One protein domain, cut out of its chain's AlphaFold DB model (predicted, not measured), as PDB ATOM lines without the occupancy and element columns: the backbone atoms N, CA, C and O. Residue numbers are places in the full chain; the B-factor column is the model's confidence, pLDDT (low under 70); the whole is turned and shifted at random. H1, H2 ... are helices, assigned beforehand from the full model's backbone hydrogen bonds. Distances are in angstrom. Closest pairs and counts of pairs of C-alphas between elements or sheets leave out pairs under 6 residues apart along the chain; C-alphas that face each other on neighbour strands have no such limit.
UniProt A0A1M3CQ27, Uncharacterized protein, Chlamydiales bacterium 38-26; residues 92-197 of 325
ATOM      1  N   MET A  92     117.374 -62.306  -0.059       95.25
ATOM      2  CA  MET A  92     117.300 -62.872   1.287       95.25
ATOM      3  C   MET A  92     117.627 -61.818   2.352       95.25
ATOM      4  O   MET A  92     116.894 -61.674   3.329       95.25
ATOM      5  N   GLN A  93     118.691 -61.037   2.155       95.31
ATOM      6  CA  GLN A  93     119.073 -59.964   3.080       95.31
ATOM      7  C   GLN A  93     117.999 -58.872   3.189       95.31
ATOM      8  O   GLN A  93     117.754 -58.356   4.283       95.31
ATOM      9  N   HIS A  94     117.322 -58.548   2.084       95.81
ATOM     10  CA  HIS A  94     116.186 -57.633   2.069       95.81
ATOM     11  C   HIS A  94     115.034 -58.176   2.923       95.81
ATOM     12  O   HIS A  94     114.574 -57.490   3.837       95.81
ATOM     13  N   HIS A  95     114.625 -59.429   2.701       97.31
ATOM     14  CA  HIS A  95     113.566 -60.073   3.486       97.31
ATOM     15  C   HIS A  95     113.888 -60.142   4.977       97.31
ATOM     16  O   HIS A  95     113.026 -59.854   5.806       97.31
ATOM     17  N   LEU A  96     115.136 -60.460   5.332       96.94
ATOM     18  CA  LEU A  96     115.585 -60.455   6.723       96.94
ATOM     19  C   LEU A  96     115.527 -59.051   7.332       96.94
ATOM     20  O   LEU A  96     115.019 -58.902   8.441       96.94
ATOM     21  N   THR A  97     115.980 -58.024   6.608       96.81
ATOM     22  CA  THR A  97     115.899 -56.623   7.055       96.81
ATOM     23  C   THR A  97     114.453 -56.218   7.343       96.81
ATOM     24  O   THR A  97     114.147 -55.730   8.434       96.81
ATOM     25  N   VAL A  98     113.544 -56.462   6.393       96.88
ATOM     26  CA  VAL A  98     112.120 -56.120   6.543       96.88
ATOM     27  C   VAL A  98     111.496 -56.887   7.709       96.88
ATOM     28  O   VAL A  98     110.801 -56.289   8.532       96.88
ATOM     29  N   LEU A  99     111.805 -58.180   7.839       97.06
ATOM     30  CA  LEU A  99     111.352 -59.002   8.957       97.06
ATOM     31  C   LEU A  99     111.837 -58.442  10.301       97.06
ATOM     32  O   LEU A  99     111.042 -58.347  11.229       97.06
ATOM     33  N   MET A 100     113.106 -58.043  10.438       96.56
ATOM     34  CA  MET A 100     113.607 -57.491  11.706       96.56
ATOM     35  C   MET A 100     112.849 -56.218  12.110       96.56
ATOM     36  O   MET A 100     112.469 -56.073  13.275       96.56
ATOM     37  N   HIS A 101     112.557 -55.326  11.159       95.94
ATOM     38  CA  HIS A 101     111.737 -54.142  11.422       95.94
ATOM     39  C   HIS A 101     110.302 -54.506  11.833       95.94
ATOM     40  O   HIS A 101     109.797 -53.970  12.824       95.94
ATOM     41  N   GLU A 102     109.668 -55.452  11.132       96.00
ATOM     42  CA  GLU A 102     108.333 -55.961  11.471       96.00
ATOM     43  C   GLU A 102     108.307 -56.534  12.899       96.00
ATOM     44  O   GLU A 102     107.442 -56.185  13.705       96.00
ATOM     45  N   LEU A 103     109.283 -57.376  13.245       96.19
ATOM     46  CA  LEU A 103     109.366 -58.040  14.547       96.19
ATOM     47  C   LEU A 103     109.678 -57.065  15.689       96.19
ATOM     48  O   LEU A 103     109.173 -57.253  16.801       96.19
ATOM     49  N   SER A 104     110.451 -56.010  15.421       96.06
ATOM     50  CA  SER A 104     110.668 -54.917  16.372       96.06
ATOM     51  C   SER A 104     109.385 -54.127  16.621       96.06
ATOM     52  O   SER A 104     109.042 -53.853  17.768       96.06
ATOM     53  N   HIS A 105     108.628 -53.792  15.575       96.25
ATOM     54  CA  HIS A 105     107.331 -53.137  15.749       96.25
ATOM     55  C   HIS A 105     106.349 -54.038  16.512       96.25
ATOM     56  O   HIS A 105     105.690 -53.600  17.458       96.25
ATOM     57  N   ARG A 106     106.309 -55.329  16.162       95.75
ATOM     58  CA  ARG A 106     105.468 -56.328  16.828       95.75
ATOM     59  C   ARG A 106     105.796 -56.475  18.311       95.75
ATOM     60  O   ARG A 106     104.876 -56.680  19.099       95.75
ATOM     61  N   TYR A 107     107.065 -56.327  18.690       97.25
ATOM     62  CA  TYR A 107     107.487 -56.366  20.088       97.25
ATOM     63  C   TYR A 107     106.778 -55.284  20.901       97.25
ATOM     64  O   TYR A 107     106.164 -55.586  21.916       97.25
ATOM     65  N   HIS A 108     106.776 -54.040  20.416       96.75
ATOM     66  CA  HIS A 108     106.112 -52.935  21.109       96.75
ATOM     67  C   HIS A 108     104.600 -53.142  21.249       96.75
ATOM     68  O   HIS A 108     104.033 -52.790  22.279       96.75
ATOM     69  N   LEU A 109     103.943 -53.735  20.246       96.56
ATOM     70  CA  LEU A 109     102.521 -54.081  20.343       96.56
ATOM     71  C   LEU A 109     102.273 -55.135  21.429       96.56
ATOM     72  O   LEU A 109     101.382 -54.964  22.254       96.56
ATOM     73  N   LEU A 110     103.092 -56.186  21.464       96.81
ATOM     74  CA  LEU A 110     102.979 -57.242  22.469       96.81
ATOM     75  C   LEU A 110     103.318 -56.754  23.884       96.81
ATOM     76  O   LEU A 110     102.702 -57.212  24.840       96.81
ATOM     77  N   VAL A 111     104.253 -55.812  24.034       96.69
ATOM     78  CA  VAL A 111     104.549 -55.173  25.328       96.69
ATOM     79  C   VAL A 111     103.351 -54.358  25.825       96.69
ATOM     80  O   VAL A 111     103.011 -54.451  26.995       96.69
ATOM     81  N   ARG A 112     102.638 -53.640  24.950       96.38
ATOM     82  CA  ARG A 112     101.398 -52.943  25.344       96.38
ATOM     83  C   ARG A 112     100.286 -53.913  25.751       96.38
ATOM     84  O   ARG A 112      99.560 -53.651  26.705       96.38
ATOM     85  N   GLU A 113     100.147 -55.034  25.041       95.19
ATOM     86  CA  GLU A 113      99.219 -56.106  25.440       95.19
ATOM     87  C   GLU A 113      99.594 -56.668  26.822       95.19
ATOM     88  O   GLU A 113      98.722 -56.866  27.667       95.19
ATOM     89  N   LEU A 114     100.891 -56.867  27.073       96.19
ATOM     90  CA  LEU A 114     101.425 -57.316  28.356       96.19
ATOM     91  C   LEU A 114     101.119 -56.320  29.485       96.19
ATOM     92  O   LEU A 114     100.593 -56.721  30.519       96.19
ATOM     93  N   GLU A 115     101.378 -55.028  29.274       96.19
ATOM     94  CA  GLU A 115     101.047 -53.951  30.219       96.19
ATOM     95  C   GLU A 115      99.544 -53.904  30.528       96.19
ATOM     96  O   GLU A 115      99.147 -53.703  31.675       96.19
ATOM     97  N   SER A 116      98.686 -54.153  29.534       95.81
ATOM     98  CA  SER A 116      97.244 -54.254  29.768       95.81
ATOM     99  C   SER A 116      96.882 -55.427  30.681       95.81
ATOM    100  O   SER A 116      95.926 -55.308  31.445       95.81
ATOM    101  N   VAL A 117      97.600 -56.552  30.612       95.75
ATOM    102  CA  VAL A 117      97.386 -57.683  31.529       95.75
ATOM    103  C   VAL A 117      97.888 -57.351  32.930       95.75
ATOM    104  O   VAL A 117      97.157 -57.614  33.881       95.75
ATOM    105  N   VAL A 118      99.049 -56.696  33.063       96.00
ATOM    106  CA  VAL A 118      99.551 -56.184  34.355       96.00
ATOM    107  C   VAL A 118      98.489 -55.318  35.032       96.00
ATOM    108  O   VAL A 118      98.062 -55.622  36.141       96.00
ATOM    109  N   GLN A 119      97.964 -54.315  34.326       95.75
ATOM    110  CA  GLN A 119      96.942 -53.422  34.879       95.75
ATOM    111  C   GLN A 119      95.652 -54.149  35.266       95.75
ATOM    112  O   GLN A 119      94.974 -53.732  36.202       95.75
ATOM    113  N   ARG A 120      95.268 -55.209  34.540       94.00
ATOM    114  CA  ARG A 120      94.098 -56.021  34.904       94.00
ATOM    115  C   ARG A 120      94.340 -56.823  36.184       94.00
ATOM    116  O   ARG A 120      93.397 -56.978  36.950       94.00
ATOM    117  N   ILE A 121      95.561 -57.313  36.404       93.69
ATOM    118  CA  ILE A 121      95.940 -58.008  37.640       93.69
ATOM    119  C   ILE A 121      95.958 -57.015  38.812       93.69
ATOM    120  O   ILE A 121      95.318 -57.265  39.823       93.69
ATOM    121  N   GLU A 122      96.600 -55.856  38.659       91.31
ATOM    122  CA  GLU A 122      96.693 -54.835  39.718       91.31
ATOM    123  C   GLU A 122      95.328 -54.249  40.119       91.31
ATOM    124  O   GLU A 122      95.105 -53.906  41.276       91.31
ATOM    125  N   LYS A 123      94.396 -54.130  39.164       90.56
ATOM    126  CA  LYS A 123      93.034 -53.618  39.399       90.56
ATOM    127  C   LYS A 123      92.042 -54.699  39.822       90.56
ATOM    128  O   LYS A 123      90.843 -54.422  39.889       90.56
ATOM    129  N   LEU A 124      92.505 -55.925  40.057       89.00
ATOM    130  CA  LEU A 124      91.644 -57.014  40.483       89.00
ATOM    131  C   LEU A 124      91.063 -56.698  41.869       89.00
ATOM    132  O   LEU A 124      91.784 -56.693  42.866       89.00
ATOM    133  N   SER A 125      89.757 -56.432  41.921       85.19
ATOM    134  CA  SER A 125      89.011 -56.319  43.175       85.19
ATOM    135  C   SER A 125      88.615 -57.717  43.636       85.19
ATOM    136  O   SER A 125      87.879 -58.418  42.944       85.19
ATOM    137  N   LEU A 126      89.128 -58.123  44.795       80.88
ATOM    138  CA  LEU A 126      88.888 -59.450  45.365       80.88
ATOM    139  C   LEU A 126      87.468 -59.600  45.937       80.88
ATOM    140  O   LEU A 126      86.979 -60.718  46.057       80.88
ATOM    141  N   ASP A 127      86.781 -58.490  46.221       79.69
ATOM    142  CA  ASP A 127      85.474 -58.494  46.890       79.69
ATOM    143  C   ASP A 127      84.373 -59.189  46.064       79.69
ATOM    144  O   ASP A 127      83.497 -59.840  46.632       79.69
ATOM    145  N   ASP A 128      84.429 -59.098  44.728       81.56
ATOM    146  CA  ASP A 128      83.414 -59.672  43.821       81.56
ATOM    147  C   ASP A 128      84.006 -60.402  42.597       81.56
ATOM    148  O   ASP A 128      83.337 -60.603  41.582       81.56
ATOM    149  N   VAL A 129      85.277 -60.815  42.654       88.50
ATOM    150  CA  VAL A 129      85.903 -61.513  41.520       88.50
ATOM    151  C   VAL A 129      85.226 -62.862  41.263       88.50
ATOM    152  O   VAL A 129      85.092 -63.679  42.174       88.50
ATOM    153  N   SER A 130      84.804 -63.134  40.026       90.31
ATOM    154  CA  SER A 130      84.246 -64.444  39.666       90.31
ATOM    155  C   SER A 130      85.341 -65.451  39.314       90.31
ATOM    156  O   SER A 130      86.458 -65.089  38.926       90.31
ATOM    157  N   ARG A 131      85.010 -66.749  39.348       89.31
ATOM    158  CA  ARG A 131      85.962 -67.796  38.933       89.31
ATOM    159  C   ARG A 131      86.336 -67.649  37.455       89.31
ATOM    160  O   ARG A 131      87.470 -67.895  37.047       89.31
ATOM    161  N   LYS A 132      85.372 -67.206  36.640       90.12
ATOM    162  CA  LYS A 132      85.553 -66.957  35.203       90.12
ATOM    163  C   LYS A 132      86.536 -65.820  34.931       90.12
ATOM    164  O   LYS A 132      87.300 -65.927  33.971       90.12
ATOM    165  N   ASP A 133      86.555 -64.785  35.768       91.12
ATOM    166  CA  ASP A 133      87.481 -63.656  35.617       91.12
ATOM    167  C   ASP A 133      88.930 -64.098  35.839       91.12
ATOM    168  O   ASP A 133      89.802 -63.799  35.020       91.12
ATOM    169  N   LEU A 134      89.178 -64.893  36.886       90.81
ATOM    170  CA  LEU A 134      90.503 -65.447  37.180       90.81
ATOM    171  C   LEU A 134      90.979 -66.403  36.083       90.81
ATOM    172  O   LEU A 134      92.098 -66.273  35.587       90.81
ATOM    173  N   ILE A 135      90.109 -67.308  35.628       90.75
ATOM    174  CA  ILE A 135      90.419 -68.211  34.509       90.75
ATOM    175  C   ILE A 135      90.709 -67.409  33.228       90.75
ATOM    176  O   ILE A 135      91.625 -67.747  32.477       90.75
ATOM    177  N   SER A 136      89.957 -66.337  32.959       92.88
ATOM    178  CA  SER A 136      90.192 -65.451  31.810       92.88
ATOM    179  C   SER A 136      91.537 -64.728  31.903       92.88
ATOM    180  O   SER A 136      92.225 -64.582  30.886       92.88
ATOM    181  N   LEU A 137      91.937 -64.290  33.098       94.19
ATOM    182  CA  LEU A 137      93.248 -63.691  33.330       94.19
ATOM    183  C   LEU A 137      94.367 -64.684  33.040       94.19
ATOM    184  O   LEU A 137      95.232 -64.370  32.227       94.19
ATOM    185  N   VAL A 138      94.308 -65.895  33.603       93.75
ATOM    186  CA  VAL A 138      95.316 -66.939  33.354       93.75
ATOM    187  C   VAL A 138      95.431 -67.245  31.859       93.75
ATOM    188  O   VAL A 138      96.529 -67.187  31.305       93.75
ATOM    189  N   LYS A 139      94.302 -67.439  31.164       95.00
ATOM    190  CA  LYS A 139      94.291 -67.635  29.703       95.00
ATOM    191  C   LYS A 139      94.917 -66.465  28.943       95.00
ATOM    192  O   LYS A 139      95.643 -66.679  27.980       95.00
ATOM    193  N   SER A 140      94.688 -65.228  29.387       95.75
ATOM    194  CA  SER A 140      95.302 -64.045  28.766       95.75
ATOM    195  C   SER A 140      96.833 -64.073  28.888       95.75
ATOM    196  O   SER A 140      97.531 -63.747  27.927       95.75
ATOM    197  N   ILE A 141      97.368 -64.499  30.042       96.06
ATOM    198  CA  ILE A 141      98.815 -64.663  30.258       96.06
ATOM    199  C   ILE A 141      99.370 -65.752  29.324       96.06
ATOM    200  O   ILE A 141     100.389 -65.547  28.654       96.06
ATOM    201  N   GLU A 142      98.691 -66.898  29.237       95.56
ATOM    202  CA  GLU A 142      99.074 -68.017  28.367       95.56
ATOM    203  C   GLU A 142      99.074 -67.628  26.884       95.56
ATOM    204  O   GLU A 142     100.038 -67.907  26.164       95.56
ATOM    205  N   GLU A 143      98.033 -66.934  26.421       96.00
ATOM    206  CA  GLU A 143      97.918 -66.469  25.040       96.00
ATOM    207  C   GLU A 143      99.051 -65.509  24.661       96.00
ATOM    208  O   GLU A 143      99.659 -65.660  23.593       96.00
ATOM    209  N   ILE A 144      99.384 -64.551  25.532       96.12
ATOM    210  CA  ILE A 144     100.522 -63.648  25.313       96.12
ATOM    211  C   ILE A 144     101.831 -64.447  25.292       96.12
ATOM    212  O   ILE A 144     102.641 -64.267  24.378       96.12
ATOM    213  N   SER A 145     102.023 -65.389  26.223       95.75
ATOM    214  CA  SER A 145     103.197 -66.276  26.246       95.75
ATOM    215  C   SER A 145     103.374 -67.032  24.925       95.75
ATOM    216  O   SER A 145     104.467 -67.050  24.351       95.75
ATOM    217  N   LEU A 146     102.295 -67.609  24.386       95.75
ATOM    218  CA  LEU A 146     102.308 -68.319  23.104       95.75
ATOM    219  C   LEU A 146     102.673 -67.397  21.935       95.75
ATOM    220  O   LEU A 146     103.465 -67.785  21.072       95.75
ATOM    221  N   ARG A 147     102.157 -66.161  21.915       96.00
ATOM    222  CA  ARG A 147     102.506 -65.162  20.890       96.00
ATOM    223  C   ARG A 147     103.993 -64.801  20.947       96.00
ATOM    224  O   ARG A 147     104.647 -64.817  19.902       96.00
ATOM    225  N   PHE A 148     104.548 -64.554  22.137       96.94
ATOM    226  CA  PHE A 148     105.984 -64.302  22.312       96.94
ATOM    227  C   PHE A 148     106.837 -65.499  21.866       96.94
ATOM    228  O   PHE A 148     107.790 -65.313  21.110       96.94
ATOM    229  N   LYS A 149     106.475 -66.732  22.253       95.88
ATOM    230  CA  LYS A 149     107.173 -67.964  21.823       95.88
ATOM    231  C   LYS A 149     107.142 -68.145  20.306       95.88
ATOM    232  O   LYS A 149     108.160 -68.486  19.704       95.88
ATOM    233  N   SER A 150     105.994 -67.888  19.679       94.81
ATOM    234  CA  SER A 150     105.835 -67.964  18.224       94.81
ATOM    235  C   SER A 150     106.770 -66.992  17.503       94.81
ATOM    236  O   SER A 150     107.457 -67.379  16.556       94.81
ATOM    237  N   VAL A 151     106.853 -65.742  17.973       96.06
ATOM    238  CA  VAL A 151     107.771 -64.751  17.398       96.06
ATOM    239  C   VAL A 151     109.229 -65.126  17.654       96.06
ATOM    240  O   VAL A 151     110.032 -65.082  16.725       96.06
ATOM    241  N   LEU A 152     109.571 -65.577  18.862       96.44
ATOM    242  CA  LEU A 152     110.927 -66.010  19.196       96.44
ATOM    243  C   LEU A 152     111.406 -67.156  18.293       96.44
ATOM    244  O   LEU A 152     112.555 -67.159  17.854       96.44
ATOM    245  N   ASN A 153     110.522 -68.094  17.940       95.12
ATOM    246  CA  ASN A 153     110.840 -69.145  16.974       95.12
ATOM    247  C   ASN A 153     111.195 -68.575  15.588       95.12
ATOM    248  O   ASN A 153     112.180 -68.994  14.979       95.12
ATOM    249  N   LYS A 154     110.442 -67.576  15.104       95.12
ATOM    250  CA  LYS A 154     110.757 -66.885  13.840       95.12
ATOM    251  C   LYS A 154     112.106 -66.173  13.914       95.12
ATOM    252  O   LYS A 154     112.895 -66.303  12.983       95.12
ATOM    253  N   ILE A 155     112.390 -65.483  15.024       97.19
ATOM    254  CA  ILE A 155     113.682 -64.821  15.253       97.19
ATOM    255  C   ILE A 155     114.816 -65.842  15.206       97.19
ATOM    256  O   ILE A 155     115.806 -65.611  14.526       97.19
ATOM    257  N   ASN A 156     114.673 -66.995  15.864       96.12
ATOM    258  CA  ASN A 156     115.709 -68.029  15.858       96.12
ATOM    259  C   ASN A 156     115.991 -68.564  14.445       96.12
ATOM    260  O   ASN A 156     117.153 -68.749  14.085       96.12
ATOM    261  N   LYS A 157     114.955 -68.778  13.626       95.81
ATOM    262  CA  LYS A 157     115.127 -69.172  12.218       95.81
ATOM    263  C   LYS A 157     115.799 -68.067  11.399       95.81
ATOM    264  O   LYS A 157     116.765 -68.341  10.697       95.81
ATOM    265  N   ALA A 158     115.349 -66.822  11.539       95.94
ATOM    266  CA  ALA A 158     115.953 -65.675  10.862       95.94
ATOM    267  C   ALA A 158     117.419 -65.463  11.270       95.94
ATOM    268  O   ALA A 158     118.259 -65.174  10.422       95.94
ATOM    269  N   LEU A 159     117.744 -65.661  12.548       95.81
ATOM    270  CA  LEU A 159     119.102 -65.573  13.077       95.81
ATOM    271  C   LEU A 159     119.998 -66.660  12.474       95.81
ATOM    272  O   LEU A 159     121.111 -66.351  12.064       95.81
ATOM    273  N   LYS A 160     119.513 -67.907  12.347       94.69
ATOM    274  CA  LYS A 160     120.246 -68.981  11.649       94.69
ATOM    275  C   LYS A 160     120.597 -68.578  10.207       94.69
ATOM    276  O   LYS A 160     121.736 -68.775   9.790       94.69
ATOM    277  N   ILE A 161     119.662 -67.969   9.469       94.62
ATOM    278  CA  ILE A 161     119.929 -67.459   8.108       94.62
ATOM    279  C   ILE A 161     120.917 -66.287   8.147       94.62
ATOM    280  O   ILE A 161     121.874 -66.262   7.377       94.62
ATOM    281  N   SER A 162     120.735 -65.354   9.083       94.44
ATOM    282  CA  SER A 162     121.576 -64.158   9.222       94.44
ATOM    283  C   SER A 162     123.039 -64.508   9.504       94.44
ATOM    284  O   SER A 162     123.924 -63.912   8.898       94.44
ATOM    285  N   TRP A 163     123.312 -65.526  10.327       94.12
ATOM    286  CA  TRP A 163     124.675 -66.022  10.573       94.12
ATOM    287  C   TRP A 163     125.401 -66.476   9.305       94.12
ATOM    288  O   TRP A 163     126.620 -66.368   9.231       94.12
ATOM    289  N   ASN A 164     124.664 -66.931   8.291       90.44
ATOM    290  CA  ASN A 164     125.227 -67.361   7.015       90.44
ATOM    291  C   ASN A 164     125.325 -66.213   5.991       90.44
ATOM    292  O   ASN A 164     125.801 -66.427   4.881       90.44
ATOM    293  N   SER A 165     124.845 -65.004   6.304       88.50
ATOM    294  CA  SER A 165     124.745 -63.887   5.346       88.50
ATOM    295  C   SER A 165     125.986 -62.990   5.275       88.50
ATOM    296  O   SER A 165     126.032 -62.092   4.437       88.50
ATOM    297  N   ASN A 166     126.975 -63.191   6.155       84.62
ATOM    298  CA  ASN A 166     128.121 -62.290   6.367       84.62
ATOM    299  C   ASN A 166     127.741 -60.820   6.677       84.62
ATOM    300  O   ASN A 166     128.602 -59.942   6.663       84.62
ATOM    301  N   ARG A 167     126.468 -60.535   6.988       90.94
ATOM    302  CA  ARG A 167     125.959 -59.211   7.367       90.94
ATOM    303  C   ARG A 167     125.884 -59.091   8.882       90.94
ATOM    304  O   ARG A 167     124.936 -59.560   9.512       90.94
ATOM    305  N   LEU A 168     126.904 -58.463   9.461       94.19
ATOM    306  CA  LEU A 168     127.025 -58.280  10.908       94.19
ATOM    307  C   LEU A 168     125.833 -57.506  11.495       94.19
ATOM    308  O   LEU A 168     125.306 -57.893  12.532       94.19
ATOM    309  N   ASP A 169     125.325 -56.508  10.774       95.19
ATOM    310  CA  ASP A 169     124.149 -55.724  11.159       95.19
ATOM    311  C   ASP A 169     122.874 -56.579  11.296       95.19
ATOM    312  O   ASP A 169     122.102 -56.404  12.240       95.19
ATOM    313  N   LEU A 170     122.653 -57.546  10.396       94.56
ATOM    314  CA  LEU A 170     121.514 -58.468  10.490       94.56
ATOM    315  C   LEU A 170     121.638 -59.399  11.699       94.56
ATOM    316  O   LEU A 170     120.648 -59.651  12.391       94.56
ATOM    317  N   ILE A 171     122.850 -59.888  11.966       96.06
ATOM    318  CA  ILE A 171     123.138 -60.766  13.106       96.06
ATOM    319  C   ILE A 171     122.898 -60.021  14.420       96.06
ATOM    320  O   ILE A 171     122.212 -60.544  15.301       96.06
ATOM    321  N   GLU A 172     123.412 -58.799  14.547       96.44
ATOM    322  CA  GLU A 172     123.231 -57.960  15.734       96.44
ATOM    323  C   GLU A 172     121.755 -57.622  15.967       96.44
ATOM    324  O   GLU A 172     121.252 -57.801  17.078       96.44
ATOM    325  N   ASN A 173     121.027 -57.221  14.919       95.44
ATOM    326  CA  ASN A 173     119.600 -56.907  15.015       95.44
ATOM    327  C   ASN A 173     118.769 -58.123  15.449       95.44
ATOM    328  O   ASN A 173     117.958 -58.027  16.377       95.44
ATOM    329  N   ALA A 174     118.983 -59.282  14.820       96.19
ATOM    330  CA  ALA A 174     118.278 -60.513  15.168       96.19
ATOM    331  C   ALA A 174     118.631 -60.998  16.584       96.19
ATOM    332  O   ALA A 174     117.746 -61.446  17.316       96.19
ATOM    333  N   THR A 175     119.895 -60.867  16.999       97.31
ATOM    334  CA  THR A 175     120.350 -61.207  18.358       97.31
ATOM    335  C   THR A 175     119.719 -60.280  19.395       97.31
ATOM    336  O   THR A 175     119.114 -60.758  20.350       97.31
ATOM    337  N   SER A 176     119.732 -58.966  19.159       97.62
ATOM    338  CA  SER A 176     119.089 -57.983  20.040       97.62
ATOM    339  C   SER A 176     117.593 -58.260  20.212       97.62
ATOM    340  O   SER A 176     117.069 -58.220  21.328       97.62
ATOM    341  N   LEU A 177     116.884 -58.584  19.124       97.50
ATOM    342  CA  LEU A 177     115.474 -58.968  19.198       97.50
ATOM    343  C   LEU A 177     115.287 -60.276  19.966       97.50
ATOM    344  O   LEU A 177     114.415 -60.351  20.829       97.50
ATOM    345  N   LYS A 178     116.112 -61.293  19.702       97.94
ATOM    346  CA  LYS A 178     116.064 -62.564  20.433       97.94
ATOM    347  C   LYS A 178     116.197 -62.333  21.934       97.94
ATOM    348  O   LYS A 178     115.403 -62.889  22.693       97.94
ATOM    349  N   ASP A 179     117.146 -61.503  22.347       97.75
ATOM    350  CA  ASP A 179     117.395 -61.200  23.751       97.75
ATOM    351  C   ASP A 179     116.214 -60.453  24.372       97.75
ATOM    352  O   ASP A 179     115.721 -60.875  25.415       97.75
ATOM    353  N   LYS A 180     115.669 -59.431  23.697       97.12
ATOM    354  CA  LYS A 180     114.467 -58.705  24.154       97.12
ATOM    355  C   LYS A 180     113.268 -59.633  24.362       97.12
ATOM    356  O   LYS A 180     112.645 -59.612  25.426       97.12
ATOM    357  N   TYR A 181     112.952 -60.473  23.375       97.62
ATOM    358  CA  TYR A 181     111.833 -61.416  23.464       97.62
ATOM    359  C   TYR A 181     112.074 -62.488  24.533       97.62
ATOM    360  O   TYR A 181     111.170 -62.779  25.312       97.62
ATOM    361  N   SER A 182     113.284 -63.051  24.601       96.50
ATOM    362  CA  SER A 182     113.631 -64.090  25.582       96.50
ATOM    363  C   SER A 182     113.605 -63.546  27.008       96.50
ATOM    364  O   SER A 182     113.062 -64.189  27.903       96.50
ATOM    365  N   HIS A 183     114.146 -62.345  27.211       96.38
ATOM    366  CA  HIS A 183     114.137 -61.650  28.492       96.38
ATOM    367  C   HIS A 183     112.705 -61.331  28.935       96.38
ATOM    368  O   HIS A 183     112.339 -61.622  30.071       96.38
ATOM    369  N   THR A 184     111.865 -60.822  28.027       96.75
ATOM    370  CA  THR A 184     110.446 -60.548  28.314       96.75
ATOM    371  C   THR A 184     109.687 -61.818  28.683       96.75
ATOM    372  O   THR A 184     108.990 -61.859  29.695       96.75
ATOM    373  N   LEU A 185     109.875 -62.890  27.906       95.19
ATOM    374  CA  LEU A 185     109.242 -64.177  28.170       95.19
ATOM    375  C   LEU A 185     109.645 -64.736  29.540       95.19
ATOM    376  O   LEU A 185     108.788 -65.189  30.290       95.19
ATOM    377  N   LYS A 186     110.941 -64.700  29.868       92.81
ATOM    378  CA  LYS A 186     111.469 -65.308  31.093       92.81
ATOM    379  C   LYS A 186     111.162 -64.488  32.344       92.81
ATOM    380  O   LYS A 186     110.804 -65.076  33.355       92.81
ATOM    381  N   ASN A 187     111.329 -63.168  32.284       92.06
ATOM    382  CA  ASN A 187     111.330 -62.326  33.482       92.06
ATOM    383  C   ASN A 187     110.001 -61.607  33.716       92.06
ATOM    384  O   ASN A 187     109.626 -61.406  34.864       92.06
ATOM    385  N   PHE A 188     109.294 -61.224  32.650       94.19
ATOM    386  CA  PHE A 188     108.054 -60.455  32.774       94.19
ATOM    387  C   PHE A 188     106.820 -61.346  32.654       94.19
ATOM    388  O   PHE A 188     105.936 -61.264  33.494       94.19
ATOM    389  N   ILE A 189     106.762 -62.234  31.657       95.31
ATOM    390  CA  ILE A 189     105.657 -63.203  31.541       95.31
ATOM    391  C   ILE A 189     105.838 -64.326  32.566       95.31
ATOM    392  O   ILE A 189     104.925 -64.602  33.337       95.31
ATOM    393  N   GLY A 190     107.025 -64.936  32.597       92.44
ATOM    394  CA  GLY A 190     107.393 -65.960  33.568       92.44
ATOM    395  C   GLY A 190     106.690 -67.303  33.360       92.44
ATOM    396  O   GLY A 190     106.298 -67.667  32.245       92.44
ATOM    397  N   TYR A 191     106.575 -68.060  34.450       89.31
ATOM    398  CA  TYR A 191     106.064 -69.433  34.476       89.31
ATOM    399  C   TYR A 191     105.059 -69.621  35.624       89.31
ATOM    400  O   TYR A 191     105.265 -69.017  36.675       89.31
ATOM    401  N   PRO A 192     104.018 -70.463  35.450       84.12
ATOM    402  CA  PRO A 192     102.949 -70.649  36.435       84.12
ATOM    403  C   PRO A 192     103.436 -71.303  37.724       84.12
ATOM    404  O   PRO A 192     103.297 -70.725  38.787       84.12
ATOM    405  N   GLN A 193     104.046 -72.484  37.642       78.88
ATOM    406  CA  GLN A 193     104.688 -73.119  38.788       78.88
ATOM    407  C   GLN A 193     105.679 -74.148  38.252       78.88
ATOM    408  O   GLN A 193     105.299 -75.161  37.668       78.88
ATOM    409  N   THR A 194     106.968 -73.839  38.360       72.06
ATOM    410  CA  THR A 194     108.053 -74.779  38.034       72.06
ATOM    411  C   THR A 194     108.781 -75.164  39.318       72.06
ATOM    412  O   THR A 194     108.424 -74.689  40.393       72.06
ATOM    413  N   SER A 195     109.823 -75.991  39.238       64.44
ATOM    414  CA  SER A 195     110.649 -76.374  40.393       64.44
ATOM    415  C   SER A 195     111.267 -75.186  41.154       64.44
ATOM    416  O   SER A 195     111.690 -75.365  42.289       64.44
ATOM    417  N   GLY A 196     111.305 -73.986  40.559       69.25
ATOM    418  CA  GLY A 196     111.726 -72.738  41.210       69.25
ATOM    419  C   GLY A 196     110.586 -71.794  41.620       69.25
ATOM    420  O   GLY A 196     110.867 -70.651  41.962       69.25
ATOM    421  N   GLY A 197     109.325 -72.233  41.552       78.25
ATOM    422  CA  GLY A 197     108.148 -71.413  41.851       78.25
ATOM    423  C   GLY A 197     107.556 -70.659  40.645       78.25
ATOM    424  O   GLY A 197     108.021 -70.832  39.506       78.25
TER     425      GLY A 197
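Overview. This is residues 92 to 197 of the 325 residues of an uncharacterized protein of Chlamydiales bacterium 38-26 (UniProt A0A1M3CQ27). Three long helices lie side by side as an up-and-down bundle, each running against the one before it, with their centres in a triangle. Residues 125 to 132, of which 131 and 132 belong to H2 and the others to the loop between H1 and H2, stick out at one end of the bundle, and after the shorter H3 a tail, residues 190 to 197, turns aside from the bundle's length. The printed part has 106 residues with H1, H2 and H3 in that order, no named strand, and the class all helix. It is loose, with a radius of gyration of the C-alphas of 17.0 A, and spans 59 by 30 by 16 A, only just flat.

Arrangement. H1, residues 92 to 122, touches H2, residues 131 to 163, closest at the C-alphas of Leu 96 and Ala 158, 6.7 A apart. They form a helical hairpin, opposite ways at a shallow tilt of 20 degrees. H2 forms a second helical hairpin with H3, residues 168 to 189, opposite ways at a shallow tilt of 19 degrees. H2 and H3 touch, their closest C-alphas being those of Ser 162 and Ile 171, 5.4 A apart. H3 also touches H1, closest at the C-alphas of Met 100 and Ala 174, 6.6 A apart, and the two run the same way at a shallow tilt of 17 degrees. In H1 and H2 every O i to N i+4 pair is within hydrogen-bond range, and in H3 17 of 18 are.

Along the chain. H1 begins at C-alpha 92, (117.300, -62.872, 1.287), and is 44.3 A long. H2 begins at C-alpha 131, (85.962, -67.796, 38.933), and is 48.0 A long. H3 is 30.1 A long and ends at C-alpha 189, (105.657, -63.203, 31.541).

Size, cuts and confidence. The C-alphas farthest apart are those of Asp 127 and Asn 166, 59.0 A. The printed part has no cut. The link from H1 to H2 is short, with 8 residues, and that from H2 to H3 is tight, with 4. The mean pLDDT of the printed part is 93.2, and residues 195 to 196 are under 70.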